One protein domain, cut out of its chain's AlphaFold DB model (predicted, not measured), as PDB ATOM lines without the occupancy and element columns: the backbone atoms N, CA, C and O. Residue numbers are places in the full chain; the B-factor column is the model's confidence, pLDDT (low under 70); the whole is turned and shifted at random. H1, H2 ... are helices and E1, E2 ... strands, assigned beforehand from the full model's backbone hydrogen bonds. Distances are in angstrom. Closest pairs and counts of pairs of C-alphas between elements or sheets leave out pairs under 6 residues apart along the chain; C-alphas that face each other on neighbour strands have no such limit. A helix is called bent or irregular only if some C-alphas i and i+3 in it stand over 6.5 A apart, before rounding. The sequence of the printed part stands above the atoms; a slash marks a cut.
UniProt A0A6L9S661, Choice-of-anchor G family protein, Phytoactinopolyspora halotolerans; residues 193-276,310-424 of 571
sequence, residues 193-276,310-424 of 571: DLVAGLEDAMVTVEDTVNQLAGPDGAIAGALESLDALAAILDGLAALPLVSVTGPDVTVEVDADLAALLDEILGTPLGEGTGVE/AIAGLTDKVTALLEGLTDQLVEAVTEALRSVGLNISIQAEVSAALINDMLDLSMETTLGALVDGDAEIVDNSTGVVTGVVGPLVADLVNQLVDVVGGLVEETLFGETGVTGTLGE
ATOM      1  N   ASP A 193      46.332  73.963  33.773       94.38
ATOM      2  CA  ASP A 193      45.215  74.092  34.718       94.38
ATOM      3  C   ASP A 193      43.950  73.378  34.211       94.38
ATOM      4  O   ASP A 193      43.257  72.721  34.995       94.38
ATOM      5  N   LEU A 194      43.666  73.451  32.903       95.44
ATOM      6  CA  LEU A 194      42.591  72.675  32.279       95.44
ATOM      7  C   LEU A 194      42.827  71.174  32.476       95.44
ATOM      8  O   LEU A 194      41.924  70.484  32.947       95.44
ATOM      9  N   VAL A 195      44.023  70.675  32.151       95.31
ATOM     10  CA  VAL A 195      44.364  69.250  32.282       95.31
ATOM     11  C   VAL A 195      44.167  68.762  33.714       95.31
ATOM     12  O   VAL A 195      43.468  67.772  33.924       95.31
ATOM     13  N   ALA A 196      44.683  69.494  34.705       95.19
ATOM     14  CA  ALA A 196      44.488  69.152  36.112       95.19
ATOM     15  C   ALA A 196      42.995  69.113  36.501       95.19
ATOM     16  O   ALA A 196      42.555  68.223  37.231       95.19
ATOM     17  N   GLY A 197      42.190  70.045  35.982       95.62
ATOM     18  CA  GLY A 197      40.742  70.044  36.194       95.62
ATOM     19  C   GLY A 197      40.026  68.857  35.536       95.62
ATOM     20  O   GLY A 197      39.086  68.309  36.117       95.62
ATOM     21  N   LEU A 198      40.469  68.430  34.348       94.38
ATOM     22  CA  LEU A 198      39.941  67.247  33.663       94.38
ATOM     23  C   LEU A 198      40.288  65.955  34.414       94.38
ATOM     24  O   LEU A 198      39.425  65.087  34.557       94.38
ATOM     25  N   GLU A 199      41.507  65.845  34.946       94.19
ATOM     26  CA  GLU A 199      41.922  64.734  35.811       94.19
ATOM     27  C   GLU A 199      41.031  64.634  37.059       94.19
ATOM     28  O   GLU A 199      40.484  63.566  37.348       94.19
ATOM     29  N   ASP A 200      40.795  65.751  37.757       94.31
ATOM     30  CA  ASP A 200      39.909  65.804  38.929       94.31
ATOM     31  C   ASP A 200      38.455  65.409  38.584       94.31
ATOM     32  O   ASP A 200      37.779  64.701  39.349       94.31
ATOM     33  N   ALA A 201      37.961  65.832  37.415       93.75
ATOM     34  CA  ALA A 201      36.647  65.426  36.923       93.75
ATOM     35  C   ALA A 201      36.591  63.910  36.676       93.75
ATOM     36  O   ALA A 201      35.638  63.256  37.107       93.75
ATOM     37  N   MET A 202      37.620  63.327  36.051       92.81
ATOM     38  CA  MET A 202      37.686  61.885  35.787       92.81
ATOM     39  C   MET A 202      37.806  61.045  37.057       92.81
ATOM     40  O   MET A 202      37.160  60.001  37.145       92.81
ATOM     41  N   VAL A 203      38.513  61.523  38.084       91.50
ATOM     42  CA  VAL A 203      38.516  60.874  39.408       91.50
ATOM     43  C   VAL A 203      37.094  60.777  39.970       91.50
ATOM     44  O   VAL A 203      36.702  59.744  40.510       91.50
ATOM     45  N   THR A 204      36.275  61.817  39.791       91.94
ATOM     46  CA  THR A 204      34.873  61.812  40.244       91.94
ATOM     47  C   THR A 204      34.013  60.804  39.464       91.94
ATOM     48  O   THR A 204      33.148  60.136  40.048       91.94
ATOM     49  N   VAL A 205      34.256  60.658  38.154       93.94
ATOM     50  CA  VAL A 205      33.624  59.618  37.320       93.94
ATOM     51  C   VAL A 205      33.999  58.232  37.846       93.94
ATOM     52  O   VAL A 205      33.114  57.415  38.114       93.94
ATOM     53  N   GLU A 206      35.292  57.980  38.049       92.31
ATOM     54  CA  GLU A 206      35.811  56.693  38.511       92.31
ATOM     55  C   GLU A 206      35.266  56.322  39.898       92.31
ATOM     56  O   GLU A 206      34.786  55.205  40.104       92.31
ATOM     57  N   ASP A 207      35.235  57.273  40.833       91.44
ATOM     58  CA  ASP A 207      34.648  57.089  42.162       91.44
ATOM     59  C   ASP A 207      33.168  56.693  42.090       91.44
ATOM     60  O   ASP A 207      32.688  55.904  42.913       91.44
ATOM     61  N   THR A 208      32.424  57.221  41.116       93.69
ATOM     62  CA  THR A 208      31.010  56.877  40.917       93.69
ATOM     63  C   THR A 208      30.852  55.465  40.356       93.69
ATOM     64  O   THR A 208      30.024  54.696  40.850       93.69
ATOM     65  N   VAL A 209      31.679  55.080  39.381       93.81
ATOM     66  CA  VAL A 209      31.698  53.717  38.825       93.81
ATOM     67  C   VAL A 209      32.081  52.694  39.897       93.81
ATOM     68  O   VAL A 209      31.409  51.673  40.050       93.81
ATOM     69  N   ASN A 210      33.093  52.994  40.713       90.75
ATOM     70  CA  ASN A 210      33.547  52.130  41.802       90.75
ATOM     71  C   ASN A 210      32.467  51.901  42.875       90.75
ATOM     72  O   ASN A 210      32.421  50.831  43.483       90.75
ATOM     73  N   GLN A 211      31.554  52.856  43.082       93.19
ATOM     74  CA  GLN A 211      30.415  52.706  43.999       93.19
ATOM     75  C   GLN A 211      29.321  51.752  43.483       93.19
ATOM     76  O   GLN A 211      28.480  51.299  44.268       93.19
ATOM     77  N   LEU A 212      29.317  51.409  42.190       94.69
ATOM     78  CA  LEU A 212      28.389  50.417  41.639       94.69
ATOM     79  C   LEU A 212      28.770  48.986  42.042       94.69
ATOM     80  O   LEU A 212      27.881  48.149  42.222       94.69
ATOM     81  N   ALA A 213      30.068  48.715  42.194       91.50
ATOM     82  CA  ALA A 213      30.634  47.382  42.378       91.50
ATOM     83  C   ALA A 213      30.914  47.016  43.846       91.50
ATOM     84  O   ALA A 213      30.817  47.829  44.762       91.50
ATOM     85  N   GLY A 214      31.309  45.760  44.067       88.81
ATOM     86  CA  GLY A 214      31.662  45.240  45.384       88.81
ATOM     87  C   GLY A 214      30.461  44.784  46.226       88.81
ATOM     88  O   GLY A 214      29.306  44.933  45.825       88.81
ATOM     89  N   PRO A 215      30.719  44.193  47.408       81.31
ATOM     90  CA  PRO A 215      29.683  43.571  48.237       81.31
ATOM     91  C   PRO A 215      28.703  44.577  48.857       81.31
ATOM     92  O   PRO A 215      27.558  44.225  49.110       81.31
ATOM     93  N   ASP A 216      29.145  45.817  49.081       87.88
ATOM     94  CA  ASP A 216      28.317  46.924  49.582       87.88
ATOM     95  C   ASP A 216      27.937  47.915  48.456       87.88
ATOM     96  O   ASP A 216      27.440  49.008  48.731       87.88
ATOM     97  N   GLY A 217      28.203  47.552  47.194       92.62
ATOM     98  CA  GLY A 217      27.948  48.388  46.024       92.62
ATOM     99  C   GLY A 217      26.465  48.537  45.704       92.62
ATOM    100  O   GLY A 217      25.628  47.708  46.086       92.62
ATOM    101  N   ALA A 218      26.128  49.581  44.949       95.06
ATOM    102  CA  ALA A 218      24.742  49.884  44.598       95.06
ATOM    103  C   ALA A 218      24.066  48.735  43.820       95.06
ATOM    104  O   ALA A 218      22.900  48.424  44.075       95.06
ATOM    105  N   ILE A 219      24.805  48.045  42.938       96.12
ATOM    106  CA  ILE A 219      24.290  46.889  42.190       96.12
ATOM    107  C   ILE A 219      24.014  45.708  43.126       96.12
ATOM    108  O   ILE A 219      22.957  45.087  43.023       96.12
ATOM    109  N   ALA A 220      24.912  45.406  44.070       93.56
ATOM    110  CA  ALA A 220      24.695  44.331  45.039       93.56
ATOM    111  C   ALA A 220      23.434  44.590  45.884       93.56
ATOM    112  O   ALA A 220      22.589  43.703  46.019       93.56
ATOM    113  N   GLY A 221      23.242  45.830  46.349       93.62
ATOM    114  CA  GLY A 221      22.022  46.239  47.051       93.62
ATOM    115  C   GLY A 221      20.755  46.141  46.190       93.62
ATOM    116  O   GLY A 221      19.702  45.725  46.678       93.62
ATOM    117  N   ALA A 222      20.842  46.468  44.899       95.06
ATOM    118  CA  ALA A 222      19.732  46.315  43.962       95.06
ATOM    119  C   ALA A 222      19.358  44.837  43.743       95.06
ATOM    120  O   ALA A 222      18.170  44.503  43.721       95.06
ATOM    121  N   LEU A 223      20.347  43.940  43.659       94.25
ATOM    122  CA  LEU A 223      20.132  42.498  43.496       94.25
ATOM    123  C   LEU A 223      19.350  41.883  44.671       94.25
ATOM    124  O   LEU A 223      18.507  41.012  44.452       94.25
ATOM    125  N   GLU A 224      19.553  42.366  45.901       90.44
ATOM    126  CA  GLU A 224      18.790  41.916  47.080       90.44
ATOM    127  C   GLU A 224      17.290  42.244  46.999       90.44
ATOM    128  O   GLU A 224      16.471  41.597  47.658       90.44
ATOM    129  N   SER A 225      16.914  43.238  46.190       92.06
ATOM    130  CA  SER A 225      15.522  43.665  46.022       92.06
ATOM    131  C   SER A 225      14.741  42.862  44.975       92.06
ATOM    132  O   SER A 225      13.529  43.042  44.855       92.06
ATOM    133  N   LEU A 226      15.406  41.970  44.228       95.12
ATOM    134  CA  LEU A 226      14.777  41.232  43.134       95.12
ATOM    135  C   LEU A 226      13.862  40.115  43.659       95.12
ATOM    136  O   LEU A 226      14.315  39.100  44.200       95.12
ATOM    137  N   ASP A 227      12.561  40.250  43.404       95.00
ATOM    138  CA  ASP A 227      11.550  39.239  43.732       95.00
ATOM    139  C   ASP A 227      11.855  37.885  43.070       95.00
ATOM    140  O   ASP A 227      11.607  36.830  43.655       95.00
ATOM    141  N   ALA A 228      12.401  37.892  41.848       93.00
ATOM    142  CA  ALA A 228      12.773  36.672  41.133       93.00
ATOM    143  C   ALA A 228      13.923  35.925  41.826       93.00
ATOM    144  O   ALA A 228      13.890  34.695  41.918       93.00
ATOM    145  N   LEU A 229      14.902  36.655  42.372       93.81
ATOM    146  CA  LEU A 229      15.987  36.059  43.149       93.81
ATOM    147  C   LEU A 229      15.451  35.478  44.462       93.81
ATOM    148  O   LEU A 229      15.739  34.325  44.793       93.81
ATOM    149  N   ALA A 230      14.598  36.226  45.166       93.69
ATOM    150  CA  ALA A 230      13.924  35.735  46.365       93.69
ATOM    151  C   ALA A 230      13.100  34.465  46.080       93.69
ATOM    152  O   ALA A 230      13.172  33.498  46.837       93.69
ATOM    153  N   ALA A 231      12.386  34.412  44.952       94.62
ATOM    154  CA  ALA A 231      11.607  33.247  44.539       94.62
ATOM    155  C   ALA A 231      12.473  32.003  44.272       94.62
ATOM    156  O   ALA A 231      12.056  30.890  44.605       94.62
ATOM    157  N   ILE A 232      13.675  32.171  43.706       93.56
ATOM    158  CA  ILE A 232      14.643  31.076  43.537       93.56
ATOM    159  C   ILE A 232      15.062  30.538  44.909       93.56
ATOM    160  O   ILE A 232      14.963  29.334  45.156       93.56
ATOM    161  N   LEU A 233      15.480  31.420  45.820       92.56
ATOM    162  CA  LEU A 233      15.945  31.041  47.159       92.56
ATOM    163  C   LEU A 233      14.837  30.375  47.987       92.56
ATOM    164  O   LEU A 233      15.061  29.320  48.586       92.56
ATOM    165  N   ASP A 234      13.627  30.930  47.962       93.56
ATOM    166  CA  ASP A 234      12.448  30.360  48.618       93.56
ATOM    167  C   ASP A 234      12.072  29.000  48.016       93.56
ATOM    168  O   ASP A 234      11.738  28.058  48.743       93.56
ATOM    169  N   GLY A 235      12.159  28.862  46.688       92.19
ATOM    170  CA  GLY A 235      11.934  27.603  45.982       92.19
ATOM    171  C   GLY A 235      12.911  26.507  46.412       92.19
ATOM    172  O   GLY A 235      12.500  25.362  46.623       92.19
ATOM    173  N   LEU A 236      14.183  26.862  46.608       91.19
ATOM    174  CA  LEU A 236      15.214  25.958  47.123       91.19
ATOM    175  C   LEU A 236      14.976  25.603  48.595       91.19
ATOM    176  O   LEU A 236      15.027  24.426  48.961       91.19
ATOM    177  N   ALA A 237      14.647  26.588  49.432       90.50
ATOM    178  CA  ALA A 237      14.367  26.389  50.854       90.50
ATOM    179  C   ALA A 237      13.083  25.574  51.113       90.50
ATOM    180  O   ALA A 237      12.954  24.920  52.151       90.50
ATOM    181  N   ALA A 238      12.135  25.572  50.171       92.06
ATOM    182  CA  ALA A 238      10.910  24.780  50.250       92.06
ATOM    183  C   ALA A 238      11.134  23.272  50.018       92.06
ATOM    184  O   ALA A 238      10.241  22.463  50.309       92.06
ATOM    185  N   LEU A 239      12.301  22.864  49.503       88.81
ATOM    186  CA  LEU A 239      12.621  21.457  49.286       88.81
ATOM    187  C   LEU A 239      12.805  20.714  50.629       88.81
ATOM    188  O   LEU A 239      13.461  21.196  51.553       88.81
ATOM    189  N   PRO A 240      12.242  19.501  50.781       86.25
ATOM    190  CA  PRO A 240      12.326  18.765  52.036       86.25
ATOM    191  C   PRO A 240      13.757  18.303  52.324       86.25
ATOM    192  O   PRO A 240      14.396  17.694  51.471       86.25
ATOM    193  N   LEU A 241      14.203  18.485  53.575       86.69
ATOM    194  CA  LEU A 241      15.547  18.111  54.053       86.69
ATOM    195  C   LEU A 241      16.691  18.876  53.360       86.69
ATOM    196  O   LEU A 241      17.821  18.384  53.356       86.69
ATOM    197  N   VAL A 242      16.394  20.054  52.807       88.12
ATOM    198  CA  VAL A 242      17.370  20.969  52.210       88.12
ATOM    199  C   VAL A 242      17.642  22.135  53.161       88.12
ATOM    200  O   VAL A 242      16.732  22.627  53.827       88.12
ATOM    201  N   SER A 243      18.898  22.567  53.240       89.12
ATOM    202  CA  SER A 243      19.298  23.841  53.839       89.12
ATOM    203  C   SER A 243      20.071  24.660  52.815       89.12
ATOM    204  O   SER A 243      20.991  24.131  52.192       89.12
ATOM    205  N   VAL A 244      19.715  25.934  52.683       91.19
ATOM    206  CA  VAL A 244      20.382  26.901  51.805       91.19
ATOM    207  C   VAL A 244      21.225  27.836  52.672       91.19
ATOM    208  O   VAL A 244      20.741  28.308  53.702       91.19
ATOM    209  N   THR A 245      22.478  28.064  52.287       91.94
ATOM    210  CA  THR A 245      23.374  29.067  52.886       91.94
ATOM    211  C   THR A 245      23.811  30.032  51.789       91.94
ATOM    212  O   THR A 245      24.190  29.576  50.715       91.94
ATOM    213  N   GLY A 246      23.721  31.339  52.047       86.69
ATOM    214  CA  GLY A 246      23.864  32.395  51.037       86.69
ATOM    215  C   GLY A 246      22.529  33.119  50.764       86.69
ATOM    216  O   GLY A 246      21.614  33.009  51.591       86.69
ATOM    217  N   PRO A 247      22.392  33.828  49.626       88.31
ATOM    218  CA  PRO A 247      23.367  33.895  48.540       88.31
ATOM    219  C   PRO A 247      24.572  34.781  48.879       88.31
ATOM    220  O   PRO A 247      24.427  35.802  49.543       88.31
ATOM    221  N   ASP A 248      25.741  34.387  48.394       91.31
ATOM    222  CA  ASP A 248      26.907  35.249  48.267       91.31
ATOM    223  C   ASP A 248      26.838  35.916  46.887       91.31
ATOM    224  O   ASP A 248      26.797  35.235  45.856       91.31
ATOM    225  N   VAL A 249      26.775  37.246  46.878       91.75
ATOM    226  CA  VAL A 249      26.714  38.057  45.660       91.75
ATOM    227  C   VAL A 249      28.060  38.737  45.465       91.75
ATOM    228  O   VAL A 249      28.571  39.394  46.369       91.75
ATOM    229  N   THR A 250      28.640  38.564  44.284       92.62
ATOM    230  CA  THR A 250      29.860  39.259  43.864       92.62
ATOM    231  C   THR A 250      29.532  40.109  42.649       92.62
ATOM    232  O   THR A 250      28.932  39.608  41.697       92.62
ATOM    233  N   VAL A 251      29.915  41.381  42.703       94.25
ATOM    234  CA  VAL A 251      29.789  42.329  41.596       94.25
ATOM    235  C   VAL A 251      31.161  42.926  41.342       94.25
ATOM    236  O   VAL A 251      31.743  43.530  42.244       94.25
ATOM    237  N   GLU A 252      31.658  42.761  40.128       92.38
ATOM    238  CA  GLU A 252      32.920  43.333  39.673       92.38
ATOM    239  C   GLU A 252      32.644  44.222  38.464       92.38
ATOM    240  O   GLU A 252      31.927  43.827  37.541       92.38
ATOM    241  N   VAL A 253      33.208  45.423  38.500       90.06
ATOM    242  CA  VAL A 253      33.186  46.390  37.406       90.06
ATOM    243  C   VAL A 253      34.639  46.708  37.087       90.06
ATOM    244  O   VAL A 253      35.409  46.983  38.007       90.06
ATOM    245  N   ASP A 254      35.011  46.604  35.817       83.69
ATOM    246  CA  ASP A 254      36.385  46.804  35.350       83.69
ATOM    247  C   ASP A 254      36.436  48.024  34.430       83.69
ATOM    248  O   ASP A 254      36.022  47.956  33.269       83.69
ATOM    249  N   ALA A 255      36.865  49.155  34.989       82.75
ATOM    250  CA  ALA A 255      36.968  50.428  34.294       82.75
ATOM    251  C   ALA A 255      38.402  50.956  34.403       82.75
ATOM    252  O   ALA A 255      38.920  51.114  35.505       82.75
ATOM    253  N   ASP A 256      39.013  51.257  33.258       82.31
ATOM    254  CA  ASP A 256      40.314  51.926  33.164       82.31
ATOM    255  C   ASP A 256      40.121  53.298  32.508       82.31
ATOM    256  O   ASP A 256      40.428  53.518  31.335       82.31
ATOM    257  N   LEU A 257      39.491  54.208  33.254       84.62
ATOM    258  CA  LEU A 257      39.196  55.562  32.772       84.62
ATOM    259  C   LEU A 257      40.437  56.461  32.756       84.62
ATOM    260  O   LEU A 257      40.467  57.433  32.009       84.62
ATOM    261  N   ALA A 258      41.469  56.120  33.532       84.12
ATOM    262  CA  ALA A 258      42.746  56.821  33.503       84.12
ATOM    263  C   ALA A 258      43.440  56.642  32.144       84.12
ATOM    264  O   ALA A 258      43.836  57.628  31.531       84.12
ATOM    265  N   ALA A 259      43.500  55.410  31.623       87.25
ATOM    266  CA  ALA A 259      44.065  55.156  30.298       87.25
ATOM    267  C   ALA A 259      43.291  55.864  29.170       87.25
ATOM    268  O   ALA A 259      43.897  56.306  28.197       87.25
ATOM    269  N   LEU A 260      41.965  55.993  29.308       86.94
ATOM    270  CA  LEU A 260      41.143  56.770  28.377       86.94
ATOM    271  C   LEU A 260      41.518  58.254  28.410       86.94
ATOM    272  O   LEU A 260      41.673  58.864  27.356       86.94
ATOM    273  N   LEU A 261      41.638  58.839  29.606       88.44
ATOM    274  CA  LEU A 261      42.011  60.244  29.734       88.44
ATOM    275  C   LEU A 261      43.403  60.489  29.142       88.44
ATOM    276  O   LEU A 261      43.560  61.432  28.376       88.44
ATOM    277  N   ASP A 262      44.371  59.610  29.407       90.00
ATOM    278  CA  ASP A 262      45.710  59.687  28.807       90.00
ATOM    279  C   ASP A 262      45.659  59.648  27.265       90.00
ATOM    280  O   ASP A 262      46.407  60.367  26.604       90.00
ATOM    281  N   GLU A 263      44.775  58.834  26.672       89.38
ATOM    282  CA  GLU A 263      44.583  58.770  25.214       89.38
ATOM    283  C   GLU A 263      43.991  60.071  24.651       89.38
ATOM    284  O   GLU A 263      44.458  60.569  23.621       89.38
ATOM    285  N   ILE A 264      43.002  60.646  25.344       86.06
ATOM    286  CA  ILE A 264      42.379  61.923  24.970       86.06
ATOM    287  C   ILE A 264      43.394  63.066  25.079       86.06
ATOM    288  O   ILE A 264      43.530  63.853  24.149       86.06
ATOM    289  N   LEU A 265      44.119  63.151  26.197       89.44
ATOM    290  CA  LEU A 265      45.082  64.222  26.464       89.44
ATOM    291  C   LEU A 265      46.353  64.104  25.616       89.44
ATOM    292  O   LEU A 265      46.987  65.111  25.319       89.44
ATOM    293  N   GLY A 266      46.733  62.885  25.227       88.94
ATOM    294  CA  GLY A 266      47.920  62.628  24.416       88.94
ATOM    295  C   GLY A 266      47.765  62.964  22.933       88.94
ATOM    296  O   GLY A 266      48.758  62.926  22.207       88.94
ATOM    297  N   THR A 267      46.549  63.270  22.471       89.44
ATOM    298  CA  THR A 267      46.279  63.635  21.077       89.44
ATOM    299  C   THR A 267      46.035  65.143  20.982       89.44
ATOM    300  O   THR A 267      45.069  65.624  21.578       89.44
ATOM    301  N   PRO A 268      46.858  65.906  20.237       91.12
ATOM    302  CA  PRO A 268      46.627  67.335  20.045       91.12
ATOM    303  C   PRO A 268      45.246  67.613  19.443       91.12
ATOM    304  O   PRO A 268      44.810  66.949  18.496       91.12
ATOM    305  N   LEU A 269      44.547  68.617  19.971       91.12
ATOM    306  CA  LEU A 269      43.266  69.039  19.410       91.12
ATOM    307  C   LEU A 269      43.512  69.886  18.166       91.12
ATOM    308  O   LEU A 269      44.266  70.849  18.229       91.12
ATOM    309  N   GLY A 270      42.812  69.594  17.071       88.62
ATOM    310  CA  GLY A 270      42.886  70.413  15.858       88.62
ATOM    311  C   GLY A 270      43.942  69.983  14.846       88.62
ATOM    312  O   GLY A 270      44.281  70.789  13.976       88.62
ATOM    313  N   GLU A 271      44.411  68.731  14.906       85.44
ATOM    314  CA  GLU A 271      45.376  68.177  13.947       85.44
ATOM    315  C   GLU A 271      44.973  68.485  12.492       85.44
ATOM    316  O   GLU A 271      43.858  68.184  12.045       85.44
ATOM    317  N   GLY A 272      45.874  69.133  11.750       82.38
ATOM    318  CA  GLY A 272      45.652  69.502  10.347       82.38
ATOM    319  C   GLY A 272      44.686  70.673  10.106       82.38
ATOM    320  O   GLY A 272      44.311  70.926   8.959       82.38
ATOM    321  N   THR A 273      44.275  71.407  11.145       86.12
ATOM    322  CA  THR A 273      43.501  72.663  11.007       86.12
ATOM    323  C   THR A 273      44.393  73.912  10.890       86.12
ATOM    324  O   THR A 273      43.907  75.030  10.654       86.12
ATOM    325  N   GLY A 274      45.707  73.718  11.033       87.94
ATOM    326  CA  GLY A 274      46.724  74.765  11.098       87.94
ATOM    327  C   GLY A 274      46.902  75.375  12.490       87.94
ATOM    328  O   GLY A 274      47.760  76.231  12.672       87.94
ATOM    329  N   VAL A 275      46.084  74.963  13.460       93.31
ATOM    330  CA  VAL A 275      46.211  75.327  14.870       93.31
ATOM    331  C   VAL A 275      45.983  74.077  15.696       93.31
ATOM    332  O   VAL A 275      44.952  73.425  15.549       93.31
ATOM    333  N   GLU A 276      46.935  73.754  16.556       94.56
ATOM    334  CA  GLU A 276      46.904  72.552  17.372       94.56
ATOM    335  C   GLU A 276      47.082  72.916  18.842       94.56
ATOM    336  O   GLU A 276      47.999  73.647  19.212       94.56
ATOM    337  N   ALA A 310      44.973  87.608  10.192       91.00
ATOM    338  CA  ALA A 310      45.478  86.271  10.505       91.00
ATOM    339  C   ALA A 310      45.329  85.945  12.000       91.00
ATOM    340  O   ALA A 310      44.853  84.865  12.352       91.00
ATOM    341  N   ILE A 311      45.643  86.904  12.880       90.44
ATOM    342  CA  ILE A 311      45.462  86.773  14.335       90.44
ATOM    343  C   ILE A 311      43.983  86.568  14.695       90.44
ATOM    344  O   ILE A 311      43.664  85.691  15.494       90.44
ATOM    345  N   ALA A 312      43.060  87.318  14.085       90.06
ATOM    346  CA  ALA A 312      41.631  87.111  14.315       90.06
ATOM    347  C   ALA A 312      41.175  85.708  13.867       90.06
ATOM    348  O   ALA A 312      40.452  85.028  14.594       90.06
ATOM    349  N   GLY A 313      41.653  85.240  12.707       90.31
ATOM    350  CA  GLY A 313      41.378  83.887  12.217       90.31
ATOM    351  C   GLY A 313      41.939  82.787  13.125       90.31
ATOM    352  O   GLY A 313      41.298  81.751  13.304       90.31
ATOM    353  N   LEU A 314      43.105  83.013  13.739       90.50
ATOM    354  CA  LEU A 314      43.668  82.138  14.769       90.50
ATOM    355  C   LEU A 314      42.750  82.038  15.986       90.50
ATOM    356  O   LEU A 314      42.418  80.931  16.410       90.50
ATOM    357  N   THR A 315      42.295  83.175  16.514       90.12
ATOM    358  CA  THR A 315      41.371  83.213  17.655       90.12
ATOM    359  C   THR A 315      40.066  82.472  17.355       90.12
ATOM    360  O   THR A 315      39.591  81.706  18.198       90.12
ATOM    361  N   ASP A 316      39.513  82.627  16.150       91.25
ATOM    362  CA  ASP A 316      38.308  81.908  15.723       91.25
ATOM    363  C   ASP A 316      38.534  80.386  15.682       91.25
ATOM    364  O   ASP A 316      37.700  79.621  16.176       91.25
ATOM    365  N   LYS A 317      39.674  79.930  15.140       92.00
ATOM    366  CA  LYS A 317      40.039  78.503  15.113       92.00
ATOM    367  C   LYS A 317      40.189  77.938  16.526       92.00
ATOM    368  O   LYS A 317      39.592  76.907  16.821       92.00
ATOM    369  N   VAL A 318      40.928  78.620  17.403       92.31
ATOM    370  CA  VAL A 318      41.107  78.208  18.807       92.31
ATOM    371  C   VAL A 318      39.760  78.112  19.519       92.31
ATOM    372  O   VAL A 318      39.479  77.104  20.162       92.31
ATOM    373  N   THR A 319      38.892  79.112  19.354       90.88
ATOM    374  CA  THR A 319      37.550  79.114  19.958       90.88
ATOM    375  C   THR A 319      36.742  77.897  19.507       90.88
ATOM    376  O   THR A 319      36.175  77.193  20.340       90.88
ATOM    377  N   ALA A 320      36.751  77.584  18.209       91.00
ATOM    378  CA  ALA A 320      36.051  76.416  17.676       91.00
ATOM    379  C   ALA A 320      36.609  75.080  18.208       91.00
ATOM    380  O   ALA A 320      35.839  74.143  18.439       91.00
ATOM    381  N   LEU A 321      37.929  74.977  18.419       92.00
ATOM    382  CA  LEU A 321      38.548  73.790  19.025       92.00
ATOM    383  C   LEU A 321      38.085  73.594  20.472       92.00
ATOM    384  O   LEU A 321      37.723  72.480  20.855       92.00
ATOM    385  N   LEU A 322      38.048  74.673  21.256       90.88
ATOM    386  CA  LEU A 322      37.604  74.641  22.650       90.88
ATOM    387  C   LEU A 322      36.114  74.308  22.780       90.88
ATOM    388  O   LEU A 322      35.748  73.477  23.610       90.88
ATOM    389  N   GLU A 323      35.259  74.882  21.930       87.00
ATOM    390  CA  GLU A 323      33.826  74.550  21.895       87.00
ATOM    391  C   GLU A 323      33.598  73.048  21.658       87.00
ATOM    392  O   GLU A 323      32.731  72.441  22.286       87.00
ATOM    393  N   GLY A 324      34.414  72.423  20.802       87.88
ATOM    394  CA  GLY A 324      34.330  70.993  20.507       87.88
ATOM    395  C   GLY A 324      34.899  70.069  21.588       87.88
ATOM    396  O   GLY A 324      34.592  68.876  21.566       87.88
ATOM    397  N   LEU A 325      35.727  70.566  22.513       90.00
ATOM    398  CA  LEU A 325      36.411  69.736  23.512       90.00
ATOM    399  C   LEU A 325      35.432  69.098  24.504       90.00
ATOM    400  O   LEU A 325      35.529  67.906  24.797       90.00
ATOM    401  N   THR A 326      34.470  69.878  25.002       90.88
ATOM    402  CA  THR A 326      33.500  69.390  25.997       90.88
ATOM    403  C   THR A 326      32.671  68.236  25.435       90.88
ATOM    404  O   THR A 326      32.530  67.201  26.087       90.88
ATOM    405  N   ASP A 327      32.174  68.383  24.204       89.50
ATOM    406  CA  ASP A 327      31.373  67.357  23.536       89.50
ATOM    407  C   ASP A 327      32.191  66.087  23.271       89.50
ATOM    408  O   ASP A 327      31.728  64.985  23.571       89.50
ATOM    409  N   GLN A 328      33.427  66.234  22.780       89.75
ATOM    410  CA  GLN A 328      34.332  65.106  22.533       89.75
ATOM    411  C   GLN A 328      34.630  64.321  23.810       89.75
ATOM    412  O   GLN A 328      34.584  63.091  23.801       89.75
ATOM    413  N   LEU A 329      34.888  65.014  24.922       90.75
ATOM    414  CA  LEU A 329      35.149  64.367  26.202       90.75
ATOM    415  C   LEU A 329      33.914  63.620  26.718       90.75
ATOM    416  O   LEU A 329      34.024  62.470  27.141       90.75
ATOM    417  N   VAL A 330      32.732  64.244  26.670       92.81
ATOM    418  CA  VAL A 330      31.483  63.599  27.104       92.81
ATOM    419  C   VAL A 330      31.181  62.368  26.251       92.81
ATOM    420  O   VAL A 330      30.818  61.326  26.803       92.81
ATOM    421  N   GLU A 331      31.356  62.451  24.932       93.25
ATOM    422  CA  GLU A 331      31.163  61.321  24.022       93.25
ATOM    423  C   GLU A 331      32.154  60.188  24.318       93.25
ATOM    424  O   GLU A 331      31.732  59.044  24.511       93.25
ATOM    425  N   ALA A 332      33.448  60.501  24.444       92.62
ATOM    426  CA  ALA A 332      34.492  59.518  24.717       92.62
ATOM    427  C   ALA A 332      34.282  58.806  26.063       92.62
ATOM    428  O   ALA A 332      34.338  57.576  26.131       92.62
ATOM    429  N   VAL A 333      33.965  59.554  27.125       93.94
ATOM    430  CA  VAL A 333      33.662  58.982  28.447       93.94
ATOM    431  C   VAL A 333      32.389  58.144  28.400       93.94
ATOM    432  O   VAL A 333      32.349  57.060  28.980       93.94
ATOM    433  N   THR A 334      31.354  58.595  27.689       95.06
ATOM    434  CA  THR A 334      30.112  57.826  27.538       95.06
ATOM    435  C   THR A 334      30.383  56.482  26.871       95.06
ATOM    436  O   THR A 334      29.965  55.450  27.397       95.06
ATOM    437  N   GLU A 335      31.103  56.468  25.751       94.38
ATOM    438  CA  GLU A 335      31.423  55.230  25.036       94.38
ATOM    439  C   GLU A 335      32.303  54.301  25.882       94.38
ATOM    440  O   GLU A 335      32.024  53.102  25.993       94.38
ATOM    441  N   ALA A 336      33.303  54.857  26.572       94.19
ATOM    442  CA  ALA A 336      34.144  54.094  27.481       94.19
ATOM    443  C   ALA A 336      33.319  53.439  28.595       94.19
ATOM    444  O   ALA A 336      33.397  52.222  28.772       94.19
ATOM    445  N   LEU A 337      32.454  54.196  29.278       95.44
ATOM    446  CA  LEU A 337      31.564  53.675  30.319       95.44
ATOM    447  C   LEU A 337      30.616  52.595  29.791       95.44
ATOM    448  O   LEU A 337      30.342  51.624  30.493       95.44
ATOM    449  N   ARG A 338      30.124  52.704  28.552       95.50
ATOM    450  CA  ARG A 338      29.290  51.652  27.944       95.50
ATOM    451  C   ARG A 338      30.070  50.367  27.667       95.50
ATOM    452  O   ARG A 338      29.474  49.284  27.708       95.50
ATOM    453  N   SER A 339      31.373  50.477  27.414       94.44
ATOM    454  CA  SER A 339      32.277  49.345  27.181       94.44
ATOM    455  C   SER A 339      32.761  48.655  28.462       94.44
ATOM    456  O   SER A 339      33.181  47.498  28.399       94.44
ATOM    457  N   VAL A 340      32.653  49.322  29.619       95.38
ATOM    458  CA  VAL A 340      33.062  48.795  30.929       95.38
ATOM    459  C   VAL A 340      32.406  47.442  31.200       95.38
ATOM    460  O   VAL A 340      31.181  47.288  31.123       95.38
ATOM    461  N   GLY A 341      33.240  46.458  31.533       94.56
ATOM    462  CA  GLY A 341      32.810  45.102  31.845       94.56
ATOM    463  C   GLY A 341      32.107  45.033  33.198       94.56
ATOM    464  O   GLY A 341      32.559  45.625  34.177       94.56
ATOM    465  N   LEU A 342      31.018  44.271  33.258       95.69
ATOM    466  CA  LEU A 342      30.255  43.981  34.464       95.69
ATOM    467  C   LEU A 342      30.122  42.468  34.631       95.69
ATOM    468  O   LEU A 342      29.536  41.779  33.791       95.69
ATOM    469  N   ASN A 343      30.613  41.973  35.763       95.62
ATOM    470  CA  ASN A 343      30.481  40.582  36.167       95.62
ATOM    471  C   ASN A 343      29.633  40.489  37.433       95.62
ATOM    472  O   ASN A 343      29.984  41.044  38.473       95.62
ATOM    473  N   ILE A 344      28.525  39.753  37.355       95.75
ATOM    474  CA  ILE A 344      27.666  39.450  38.501       95.75
ATOM    475  C   ILE A 344      27.685  37.942  38.727       95.75
ATOM    476  O   ILE A 344      27.348  37.168  37.833       95.75
ATOM    477  N   SER A 345      28.026  37.518  39.942       95.50
ATOM    478  CA  SER A 345      27.925  36.125  40.379       95.50
ATOM    479  C   SER A 345      27.027  36.021  41.604       95.50
ATOM    480  O   SER A 345      27.209  36.747  42.580       95.50
ATOM    481  N   ILE A 346      26.061  35.105  41.554       95.25
ATOM    482  CA  ILE A 346      25.149  34.797  42.654       95.25
ATOM    483  C   ILE A 346      25.308  33.318  42.980       95.25
ATOM    484  O   ILE A 346      24.905  32.449  42.202       95.25
ATOM    485  N   GLN A 347      25.875  33.036  44.149       95.69
ATOM    486  CA  GLN A 347      26.160  31.677  44.584       95.69
ATOM    487  C   GLN A 347      25.447  31.349  45.888       95.69
ATOM    488  O   GLN A 347      25.346  32.181  46.780       95.69
ATOM    489  N   ALA A 348      24.947  30.125  46.030       94.94
ATOM    490  CA  ALA A 348      24.438  29.640  47.312       94.94
ATOM    491  C   ALA A 348      24.722  28.148  47.480       94.94
ATOM    492  O   ALA A 348      24.503  27.344  46.569       94.94
ATOM    493  N   GLU A 349      25.156  27.757  48.675       94.06
ATOM    494  CA  GLU A 349      25.340  26.351  49.015       94.06
ATOM    495  C   GLU A 349      23.991  25.710  49.346       94.06
ATOM    496  O   GLU A 349      23.267  26.154  50.244       94.06
ATOM    497  N   VAL A 350      23.666  24.614  48.660       92.38
ATOM    498  CA  VAL A 350      22.412  23.880  48.840       92.38
ATOM    499  C   VAL A 350      22.727  22.476  49.342       92.38
ATOM    500  O   VAL A 350      23.110  21.578  48.596       92.38
ATOM    501  N   SER A 351      22.560  22.260  50.645       89.31
ATOM    502  CA  SER A 351      22.847  20.971  51.282       89.31
ATOM    503  C   SER A 351      21.577  20.142  51.448       89.31
ATOM    504  O   SER A 351      20.646  20.558  52.136       89.31
ATOM    505  N   ALA A 352      21.549  18.934  50.877       81.38
ATOM    506  CA  ALA A 352      20.436  17.991  50.960       81.38
ATOM    507  C   ALA A 352      20.912  16.616  51.469       81.38
ATOM    508  O   ALA A 352      21.432  15.781  50.725       81.38
ATOM    509  N   ALA A 353      20.701  16.340  52.758       78.38
ATOM    510  CA  ALA A 353      21.127  15.108  53.436       78.38
ATOM    511  C   ALA A 353      22.638  14.766  53.324       78.38
ATOM    512  O   ALA A 353      23.392  15.084  54.236       78.38
ATOM    513  N   LEU A 354      23.059  14.045  52.273       73.62
ATOM    514  CA  LEU A 354      24.448  13.606  52.016       73.62
ATOM    515  C   LEU A 354      25.030  14.187  50.712       73.62
ATOM    516  O   LEU A 354      26.123  13.786  50.311       73.62
ATOM    517  N   ILE A 355      24.290  15.060  50.025       82.44
ATOM    518  CA  ILE A 355      24.678  15.675  48.753       82.44
ATOM    519  C   ILE A 355      24.742  17.187  48.972       82.44
ATOM    520  O   ILE A 355      23.830  17.753  49.577       82.44
ATOM    521  N   ASN A 356      25.820  17.805  48.496       87.81
ATOM    522  CA  ASN A 356      25.973  19.251  48.442       87.81
ATOM    523  C   ASN A 356      25.866  19.654  46.973       87.81
ATOM    524  O   ASN A 356      26.699  19.234  46.169       87.81
ATOM    525  N   ASP A 357      24.830  20.418  46.665       93.12
ATOM    526  CA  ASP A 357      24.611  21.065  45.381       93.12
ATOM    527  C   ASP A 357      24.882  22.574  45.534       93.12
ATOM    528  O   ASP A 357      25.060  23.084  46.645       93.12
ATOM    529  N   MET A 358      24.921  23.291  44.417       94.00
ATOM    530  CA  MET A 358      25.259  24.714  44.367       94.00
ATOM    531  C   MET A 358      24.308  25.441  43.420       94.00
ATOM    532  O   MET A 358      24.058  24.950  42.316       94.00
ATOM    533  N   LEU A 359      23.776  26.574  43.876       95.31
ATOM    534  CA  LEU A 359      23.268  27.635  43.010       95.31
ATOM    535  C   LEU A 359      24.475  28.412  42.508       95.31
ATOM    536  O   LEU A 359      25.282  28.839  43.327       95.31
ATOM    537  N   ASP A 360      24.592  28.545  41.196       95.88
ATOM    538  CA  ASP A 360      25.676  29.273  40.544       95.88
ATOM    539  C   ASP A 360      25.109  29.950  39.301       95.88
ATOM    540  O   ASP A 360      24.897  29.317  38.262       95.88
ATOM    541  N   LEU A 361      24.762  31.222  39.464       96.12
ATOM    542  CA  LEU A 361      24.308  32.085  38.388       96.12
ATOM    543  C   LEU A 361      25.405  33.099  38.108       96.12
ATOM    544  O   LEU A 361      25.871  33.772  39.029       96.12
ATOM    545  N   SER A 362      25.776  33.239  36.842       95.94
ATOM    546  CA  SER A 362      26.767  34.217  36.407       95.94
ATOM    547  C   SER A 362      26.242  35.031  35.235       95.94
ATOM    548  O   SER A 362      25.668  34.470  34.303       95.94
ATOM    549  N   MET A 363      26.482  36.334  35.260       95.56
ATOM    550  CA  MET A 363      26.265  37.253  34.150       95.56
ATOM    551  C   MET A 363      27.584  37.959  33.862       95.56
ATOM    552  O   MET A 363      28.152  38.581  34.754       95.56
ATOM    553  N   GLU A 364      28.036  37.850  32.622       96.06
ATOM    554  CA  GLU A 364      29.184  38.570  32.076       96.06
ATOM    555  C   GLU A 364      28.636  39.429  30.934       96.06
ATOM    556  O   GLU A 364      28.076  38.906  29.969       96.06
ATOM    557  N   THR A 365      28.694  40.748  31.096       95.88
ATOM    558  CA  THR A 365      28.118  41.735  30.170       95.88
ATOM    559  C   THR A 365      28.935  43.028  30.226       95.88
ATOM    560  O   THR A 365      29.914  43.110  30.962       95.88
ATOM    561  N   THR A 366      28.538  44.052  29.477       96.12
ATOM    562  CA  THR A 366      28.991  45.432  29.705       96.12
ATOM    563  C   THR A 366      27.880  46.273  30.327       96.12
ATOM    564  O   THR A 366      26.705  45.886  30.279       96.12
ATOM    565  N   LEU A 367      28.230  47.429  30.899       95.94
ATOM    566  CA  LEU A 367      27.247  48.383  31.425       95.94
ATOM    567  C   LEU A 367      26.284  48.859  30.329       95.94
ATOM    568  O   LEU A 367      25.075  48.895  30.556       95.94
ATOM    569  N   GLY A 368      26.795  49.136  29.123       96.06
ATOM    570  CA  GLY A 368      25.971  49.516  27.974       96.06
ATOM    571  C   GLY A 368      25.002  48.409  27.553       96.06
ATOM    572  O   GLY A 368      23.805  48.652  27.435       96.06
ATOM    573  N   ALA A 369      25.487  47.170  27.413       96.56
ATOM    574  CA  ALA A 369      24.644  46.035  27.031       96.56
ATOM    575  C   ALA A 369      23.584  45.698  28.096       96.56
ATOM    576  O   ALA A 369      22.479  45.272  27.758       96.56
ATOM    577  N   LEU A 370      23.886  45.909  29.384       96.62
ATOM    578  CA  LEU A 370      22.902  45.754  30.455       96.62
ATOM    579  C   LEU A 370      21.761  46.769  30.320       96.62
ATOM    580  O   LEU A 370      20.596  46.386  30.405       96.62
ATOM    581  N   VAL A 371      22.103  48.041  30.107       96.69
ATOM    582  CA  VAL A 371      21.143  49.136  29.904       96.69
ATOM    583  C   VAL A 371      20.289  48.909  28.654       96.69
ATOM    584  O   VAL A 371      19.079  49.128  28.686       96.69
ATOM    585  N   ASP A 372      20.891  48.401  27.578       96.25
ATOM    586  CA  ASP A 372      20.189  48.096  26.325       96.25
ATOM    587  C   ASP A 372      19.274  46.859  26.433       96.25
ATOM    588  O   ASP A 372      18.438  46.612  25.560       96.25
ATOM    589  N   GLY A 373      19.385  46.104  27.533       94.81
ATOM    590  CA  GLY A 373      18.593  44.908  27.805       94.81
ATOM    591  C   GLY A 373      19.097  43.643  27.111       94.81
ATOM    592  O   GLY A 373      18.357  42.665  27.015       94.81
ATOM    593  N   ASP A 374      20.354  43.643  26.671       93.62
ATOM    594  CA  ASP A 374      21.018  42.526  25.991       93.62
ATOM    595  C   ASP A 374      21.774  41.594  26.964       93.62
ATOM    596  O   ASP A 374      22.527  40.711  26.547       93.62
ATOM    597  N   ALA A 375      21.575  41.761  28.275       92.38
ATOM    598  CA  ALA A 375      22.213  40.935  29.293       92.38
ATOM    599  C   ALA A 375      21.629  39.510  29.359       92.38
ATOM    600  O   ALA A 375      20.415  39.298  29.338       92.38
ATOM    601  N   GLU A 376      22.502  38.519  29.551       92.62
ATOM    602  CA  GLU A 376      22.125  37.114  29.721       92.62
ATOM    603  C   GLU A 376      22.692  36.533  31.025       92.62
ATOM    604  O   GLU A 376      23.782  36.887  31.471       92.62
ATOM    605  N   ILE A 377      21.953  35.599  31.636       94.94
ATOM    606  CA  ILE A 377      22.427  34.816  32.786       94.94
ATOM    607  C   ILE A 377      22.759  33.400  32.330       94.94
ATOM    608  O   ILE A 377      21.932  32.702  31.737       94.94
ATOM    609  N   VAL A 378      23.949  32.947  32.703       95.06
ATOM    610  CA  VAL A 378      24.381  31.558  32.602       95.06
ATOM    611  C   VAL A 378      24.073  30.843  33.919       95.06
ATOM    612  O   VAL A 378      24.529  31.255  34.984       95.06
ATOM    613  N   ASP A 379      23.301  29.757  33.841       94.94
ATOM    614  CA  ASP A 379      23.024  28.863  34.971       94.94
ATOM    615  C   ASP A 379      24.029  27.698  34.991       94.94
ATOM    616  O   ASP A 379      23.914  26.741  34.219       94.94
ATOM    617  N   ASN A 380      25.006  27.782  35.893       94.75
ATOM    618  CA  ASN A 380      26.003  26.745  36.171       94.75
ATOM    619  C   ASN A 380      25.633  25.894  37.399       94.75
ATOM    620  O   ASN A 380      26.448  25.103  37.892       94.75
ATOM    621  N   SER A 381      24.399  26.023  37.897       94.75
ATOM    622  CA  SER A 381      23.933  25.320  39.088       94.75
ATOM    623  C   SER A 381      23.994  23.800  38.932       94.75
ATOM    624  O   SER A 381      23.956  23.231  37.838       94.75
ATOM    625  N   THR A 382      24.038  23.092  40.060       92.94
ATOM    626  CA  THR A 382      24.218  21.634  40.088       92.94
ATOM    627  C   THR A 382      23.062  20.895  40.764       92.94
ATOM    628  O   THR A 382      22.257  21.461  41.502       92.94
ATOM    629  N   GLY A 383      22.940  19.600  40.463       89.81
ATOM    630  CA  GLY A 383      22.014  18.687  41.137       89.81
ATOM    631  C   GLY A 383      20.554  19.144  41.128       89.81
ATOM    632  O   GLY A 383      19.992  19.409  40.062       89.81
ATOM    633  N   VAL A 384      19.914  19.180  42.302       85.50
ATOM    634  CA  VAL A 384      18.479  19.507  42.417       85.50
ATOM    635  C   VAL A 384      18.165  20.978  42.138       85.50
ATOM    636  O   VAL A 384      17.014  21.298  41.840       85.50
ATOM    637  N   VAL A 385      19.174  21.851  42.198       90.88
ATOM    638  CA  VAL A 385      19.040  23.304  42.028       90.88
ATOM    639  C   VAL A 385      18.601  23.659  40.607       90.88
ATOM    640  O   VAL A 385      17.671  24.441  40.430       90.88
ATOM    641  N   THR A 386      19.166  22.982  39.602       88.56
ATOM    642  CA  THR A 386      18.859  23.190  38.169       88.56
ATOM    643  C   THR A 386      17.363  23.127  37.839       88.56
ATOM    644  O   THR A 386      16.856  23.884  37.014       88.56
ATOM    645  N   GLY A 387      16.620  22.233  38.502       85.38
ATOM    646  CA  GLY A 387      15.184  22.063  38.277       85.38
ATOM    647  C   GLY A 387      14.319  23.172  38.881       85.38
ATOM    648  O   GLY A 387      13.189  23.358  38.434       85.38
ATOM    649  N   VAL A 388      14.835  23.880  39.891       87.06
ATOM    650  CA  VAL A 388      14.173  25.028  40.532       87.06
ATOM    651  C   VAL A 388      14.501  26.316  39.783       87.06
ATOM    652  O   VAL A 388      13.604  27.117  39.539       87.06
ATOM    653  N   VAL A 389      15.763  26.482  39.388       90.38
ATOM    654  CA  VAL A 389      16.287  27.690  38.741       90.38
ATOM    655  C   VAL A 389      15.760  27.857  37.319       90.38
ATOM    656  O   VAL A 389      15.234  28.916  36.994       90.38
ATOM    657  N   GLY A 390      15.826  26.815  36.481       89.19
ATOM    658  CA  GLY A 390      15.560  26.921  35.039       89.19
ATOM    659  C   GLY A 390      14.272  27.669  34.634       89.19
ATOM    660  O   GLY A 390      14.331  28.505  33.735       89.19
ATOM    661  N   PRO A 391      13.105  27.427  35.269       90.00
ATOM    662  CA  PRO A 391      11.872  28.159  34.964       90.00
ATOM    663  C   PRO A 391      11.868  29.640  35.370       90.00
ATOM    664  O   PRO A 391      11.022  30.377  34.875       90.00
ATOM    665  N   LEU A 392      12.751  30.053  36.283       92.12
ATOM    666  CA  LEU A 392      12.791  31.389  36.890       92.12
ATOM    667  C   LEU A 392      13.893  32.286  36.305       92.12
ATOM    668  O   LEU A 392      13.847  33.493  36.513       92.12
ATOM    669  N   VAL A 393      14.851  31.730  35.548       91.62
ATOM    670  CA  VAL A 393      15.971  32.500  34.965       91.62
ATOM    671  C   VAL A 393      15.477  33.650  34.087       91.62
ATOM    672  O   VAL A 393      15.981  34.756  34.206       91.62
ATOM    673  N   ALA A 394      14.469  33.423  33.240       91.94
ATOM    674  CA  ALA A 394      13.948  34.473  32.359       91.94
ATOM    675  C   ALA A 394      13.330  35.644  33.145       91.94
ATOM    676  O   ALA A 394      13.534  36.801  32.788       91.94
ATOM    677  N   ASP A 395      12.605  35.351  34.229       94.75
ATOM    678  CA  ASP A 395      12.036  36.384  35.100       94.75
ATOM    679  C   ASP A 395      13.140  37.130  35.862       94.75
ATOM    680  O   ASP A 395      13.045  38.343  36.035       94.75
ATOM    681  N   LEU A 396      14.203  36.426  36.270       94.56
ATOM    682  CA  LEU A 396      15.369  37.032  36.909       94.56
ATOM    683  C   LEU A 396      16.117  37.974  35.963       94.56
ATOM    684  O   LEU A 396      16.416  39.087  36.373       94.56
ATOM    685  N   VAL A 397      16.376  37.566  34.716       94.62
ATOM    686  CA  VAL A 397      17.027  38.424  33.708       94.62
ATOM    687  C   VAL A 397      16.211  39.695  33.481       94.62
ATOM    688  O   VAL A 397      16.768  40.782  33.559       94.62
ATOM    689  N   ASN A 398      14.891  39.579  33.282       94.75
ATOM    690  CA  ASN A 398      14.031  40.750  33.077       94.75
ATOM    691  C   ASN A 398      14.072  41.709  34.276       94.75
ATOM    692  O   ASN A 398      14.244  42.907  34.093       94.75
ATOM    693  N   GLN A 399      13.958  41.193  35.507       95.94
ATOM    694  CA  GLN A 399      14.043  42.044  36.699       95.94
ATOM    695  C   GLN A 399      15.433  42.653  36.890       95.94
ATOM    696  O   GLN A 399      15.536  43.774  37.378       95.94
ATOM    697  N   LEU A 400      16.495  41.933  36.526       95.12
ATOM    698  CA  LEU A 400      17.858  42.438  36.613       95.12
ATOM    699  C   LEU A 400      18.065  43.588  35.621       95.12
ATOM    700  O   LEU A 400      18.526  44.644  36.035       95.12
ATOM    701  N   VAL A 401      17.654  43.431  34.362       95.69
ATOM    702  CA  VAL A 401      17.679  44.517  33.369       95.69
ATOM    703  C   VAL A 401      16.846  45.709  33.848       95.69
ATOM    704  O   VAL A 401      17.345  46.828  33.869       95.69
ATOM    705  N   ASP A 402      15.618  45.481  34.317       96.06
ATOM    706  CA  ASP A 402      14.735  46.569  34.750       96.06
ATOM    707  C   ASP A 402      15.292  47.335  35.965       96.06
ATOM    708  O   ASP A 402      15.268  48.565  35.995       96.06
ATOM    709  N   VAL A 403      15.772  46.624  36.990       96.81
ATOM    710  CA  VAL A 403      16.181  47.231  38.269       96.81
ATOM    711  C   VAL A 403      17.646  47.653  38.249       96.81
ATOM    712  O   VAL A 403      17.959  48.788  38.597       96.81
ATOM    713  N   VAL A 404      18.551  46.753  37.862       96.06
ATOM    714  CA  VAL A 404      19.992  47.041  37.831       96.06
ATOM    715  C   VAL A 404      20.333  47.887  36.612       96.06
ATOM    716  O   VAL A 404      21.048  48.872  36.759       96.06
ATOM    717  N   GLY A 405      19.791  47.565  35.433       96.50
ATOM    718  CA  GLY A 405      19.965  48.407  34.246       96.50
ATOM    719  C   GLY A 405      19.386  49.806  34.458       96.50
ATOM    720  O   GLY A 405      20.060  50.783  34.158       96.50
ATOM    721  N   GLY A 406      18.212  49.924  35.091       96.56
ATOM    722  CA  GLY A 406      17.642  51.221  35.474       96.56
ATOM    723  C   GLY A 406      18.512  52.020  36.455       96.56
ATOM    724  O   GLY A 406      18.664  53.226  36.286       96.56
ATOM    725  N   LEU A 407      19.121  51.361  37.449       97.06
ATOM    726  CA  LEU A 407      20.069  51.994  38.373       97.06
ATOM    727  C   LEU A 407      21.327  52.494  37.649       97.06
ATOM    728  O   LEU A 407      21.778  53.609  37.911       97.06
ATOM    729  N   VAL A 408      21.908  51.667  36.773       97.06
ATOM    730  CA  VAL A 408      23.098  52.022  35.985       97.06
ATOM    731  C   VAL A 408      22.781  53.178  35.040       97.06
ATOM    732  O   VAL A 408      23.546  54.137  34.994       97.06
ATOM    733  N   GLU A 409      21.635  53.132  34.361       97.12
ATOM    734  CA  GLU A 409      21.136  54.220  33.521       97.12
ATOM    735  C   GLU A 409      21.003  55.513  34.330       97.12
ATOM    736  O   GLU A 409      21.602  56.516  33.968       97.12
ATOM    737  N   GLU A 410      20.300  55.503  35.464       96.88
ATOM    738  CA  GLU A 410      20.109  56.699  36.297       96.88
ATOM    739  C   GLU A 410      21.434  57.267  36.827       96.88
ATOM    740  O   GLU A 410      21.619  58.484  36.857       96.88
ATOM    741  N   THR A 411      22.355  56.393  37.238       96.38
ATOM    742  CA  THR A 411      23.612  56.798  37.883       96.38
ATOM    743  C   THR A 411      24.646  57.286  36.874       96.38
ATOM    744  O   THR A 411      25.350  58.256  37.144       96.38
ATOM    745  N   LEU A 412      24.768  56.623  35.722       96.50
ATOM    746  CA  LEU A 412      25.830  56.908  34.758       96.50
ATOM    747  C   LEU A 412      25.339  57.694  33.549       96.50
ATOM    748  O   LEU A 412      25.988  58.670  33.198       96.50
ATOM    749  N   PHE A 413      24.223  57.298  32.937       96.44
ATOM    750  CA  PHE A 413      23.836  57.756  31.596       96.44
ATOM    751  C   PHE A 413      22.651  58.737  31.569       96.44
ATOM    752  O   PHE A 413      22.371  59.356  30.543       96.44
ATOM    753  N   GLY A 414      21.947  58.890  32.690       94.12
ATOM    754  CA  GLY A 414      20.794  59.770  32.830       94.12
ATOM    755  C   GLY A 414      21.167  61.253  32.894       94.12
ATOM    756  O   GLY A 414      22.324  61.618  33.076       94.12
ATOM    757  N   GLU A 415      20.155  62.126  32.826       93.19
ATOM    758  CA  GLU A 415      20.331  63.593  32.856       93.19
ATOM    759  C   GLU A 415      21.090  64.089  34.099       93.19
ATOM    760  O   GLU A 415      21.844  65.050  34.025       93.19
ATOM    761  N   THR A 416      20.896  63.432  35.246       92.25
ATOM    762  CA  THR A 416      21.608  63.728  36.503       92.25
ATOM    763  C   THR A 416      22.748  62.754  36.785       92.25
ATOM    764  O   THR A 416      23.342  62.807  37.862       92.25
ATOM    765  N   GLY A 417      22.979  61.813  35.872       93.00
ATOM    766  CA  GLY A 417      24.052  60.842  35.962       93.00
ATOM    767  C   GLY A 417      25.388  61.460  35.573       93.00
ATOM    768  O   GLY A 417      25.495  62.650  35.261       93.00
ATOM    769  N   VAL A 418      26.423  60.632  35.585       93.94
ATOM    770  CA  VAL A 418      27.789  61.076  35.309       93.94
ATOM    771  C   VAL A 418      27.922  61.722  33.930       93.94
ATOM    772  O   VAL A 418      28.369  62.861  33.835       93.94
ATOM    773  N   THR A 419      27.485  61.059  32.859       92.44
ATOM    774  CA  THR A 419      27.625  61.591  31.495       92.44
ATOM    775  C   THR A 419      26.731  62.807  31.250       92.44
ATOM    776  O   THR A 419      27.096  63.678  30.468       92.44
ATOM    777  N   GLY A 420      25.588  62.909  31.942       91.31
ATOM    778  CA  GLY A 420      24.693  64.068  31.858       91.31
ATOM    779  C   GLY A 420      25.240  65.325  32.541       91.31
ATOM    780  O   GLY A 420      24.939  66.433  32.110       91.31
ATOM    781  N   THR A 421      26.074  65.162  33.571       94.19
ATOM    782  CA  THR A 421      26.617  66.272  34.380       94.19
ATOM    783  C   THR A 421      28.091  66.577  34.101       94.19
ATOM    784  O   THR A 421      28.584  67.641  34.483       94.19
ATOM    785  N   LEU A 422      28.801  65.688  33.400       93.94
ATOM    786  CA  LEU A 422      30.211  65.874  33.058       93.94
ATOM    787  C   LEU A 422      30.431  67.146  32.233       93.94
ATOM    788  O   LEU A 422      31.320  67.930  32.555       93.94
ATOM    789  N   GLY A 423      29.580  67.402  31.237       92.38
ATOM    790  CA  GLY A 423      29.657  68.624  30.434       92.38
ATOM    791  C   GLY A 423      29.528  69.899  31.277       92.38
ATOM    792  O   GLY A 423      30.293  70.837  31.089       92.38
ATOM    793  N   GLU A 424      28.634  69.915  32.275       92.81
ATOM    794  CA  GLU A 424      28.483  71.049  33.204       92.81
ATOM    795  C   GLU A 424      29.706  71.237  34.117       92.81
ATOM    796  O   GLU A 424      29.993  72.351  34.551       92.81
TER     797      GLU A 424
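This is residues 193 to 276 and 310 to 424 of the 571 residues of the protein "Choice-of-anchor G family protein" of Phytoactinopolyspora halotolerans (UniProt A0A6L9S661). What shape do these atoms make? They make a long rod: in one half a narrow, twisted sheet of E1, E2 and E3 runs lengthwise, with H2, H3, H6 and H7 over one face and H8 packed on H2, H3 and H6. In the other half H1, H4, H5b and H9 lie lengthwise, and the arm H5a makes one end of the rod. What are the parts? The printed part has 199 residues with nine named helices and three named strands, in the order H1 H2 H3 E1 H4 H5 E2 E3 H6 H7 H8 H9; the class is mixed, and the sheet, in the order E1, E2, E3, is antiparallel throughout. The whole is loose, with a radius of gyration of the C-alphas of 22.7 A and spans of 86 by 25 by 23 A.

What comes before the cut? H1, residues 193 to 210, begins at C-alpha 193 (45.215, 74.092, 34.718) and is 25.9 A long. H2 is residues 218 to 224, H3 227 to 237, E1 242 to 254, 36.2 A long, and H4 257 to 265. What follows it? H5, residues 310 to 339, was assigned as one helix by its hydrogen bonds but is bent, with C-alphas 323 and 326 6.6 A apart; its arms H5a, 310 to 323, and H5b, 326 to 339, stand at a shallow tilt of 32 degrees. E2 is residues 341 to 352, E3 355 to 366, H6 367 to 372, H7 385 to 389 and H8 393 to 413, 26.7 A long. H9, residues 418 to 424, ends at C-alpha 424 (28.483, 71.049, 33.204) and is only just irregular, with C-alphas 420 and 423 6.9 A apart.

What does H1 touch? H1 touches H4 at a shallow tilt of 25 degrees, opposite ways, the closest C-alphas being those of Glu 206 and Leu 257, 6.8 A apart. H5b touches H9, with the C-alphas of Thr 326 and Gly 423 closest at 5.9 A, while H5a touches no helix. How is the sheet built? N 250 of E1 and O 345 of E2 are within hydrogen-bond range at 2.9 A, and in the hairpin E2 and E3 so are N 348 and O 359 at 3.0 A. In two layers, helices on one face of a sheet, H2 is over E1 at a height over the sheet of 9.2 A, H3 over E1 and E2 at 9.9 A, and H6 on the same face at 6.4 A; H7 is on that face too. Which helix is the hub? H8 touches H2, H3, H6 and, only at the corner, H9; the closest C-alphas of H6 and H8, Val 371 and Gly 405, are 4.6 A apart. Are the helix backbones complete? Every O i to N i+4 pair is within hydrogen-bond range in H1 to H4, H5a, H5b and H6 to H8; in H9 it is 1 of 3, beside 2 of 4 O i to N i+3 pairs.

How large is it? The two C-alphas farthest apart, those of Ala 310 and Ala 353, are 86.6 A apart. Where is the cut? Residues 277 to 309 are not printed, and C-alphas 276 and 310 are 15.4 A apart across the gap. Which link is long, and is confidence low anywhere? The link from H6 to H7, residues 373 to 384, is long. The mean pLDDT of the printed part is 92.1, and no printed residue is under 70.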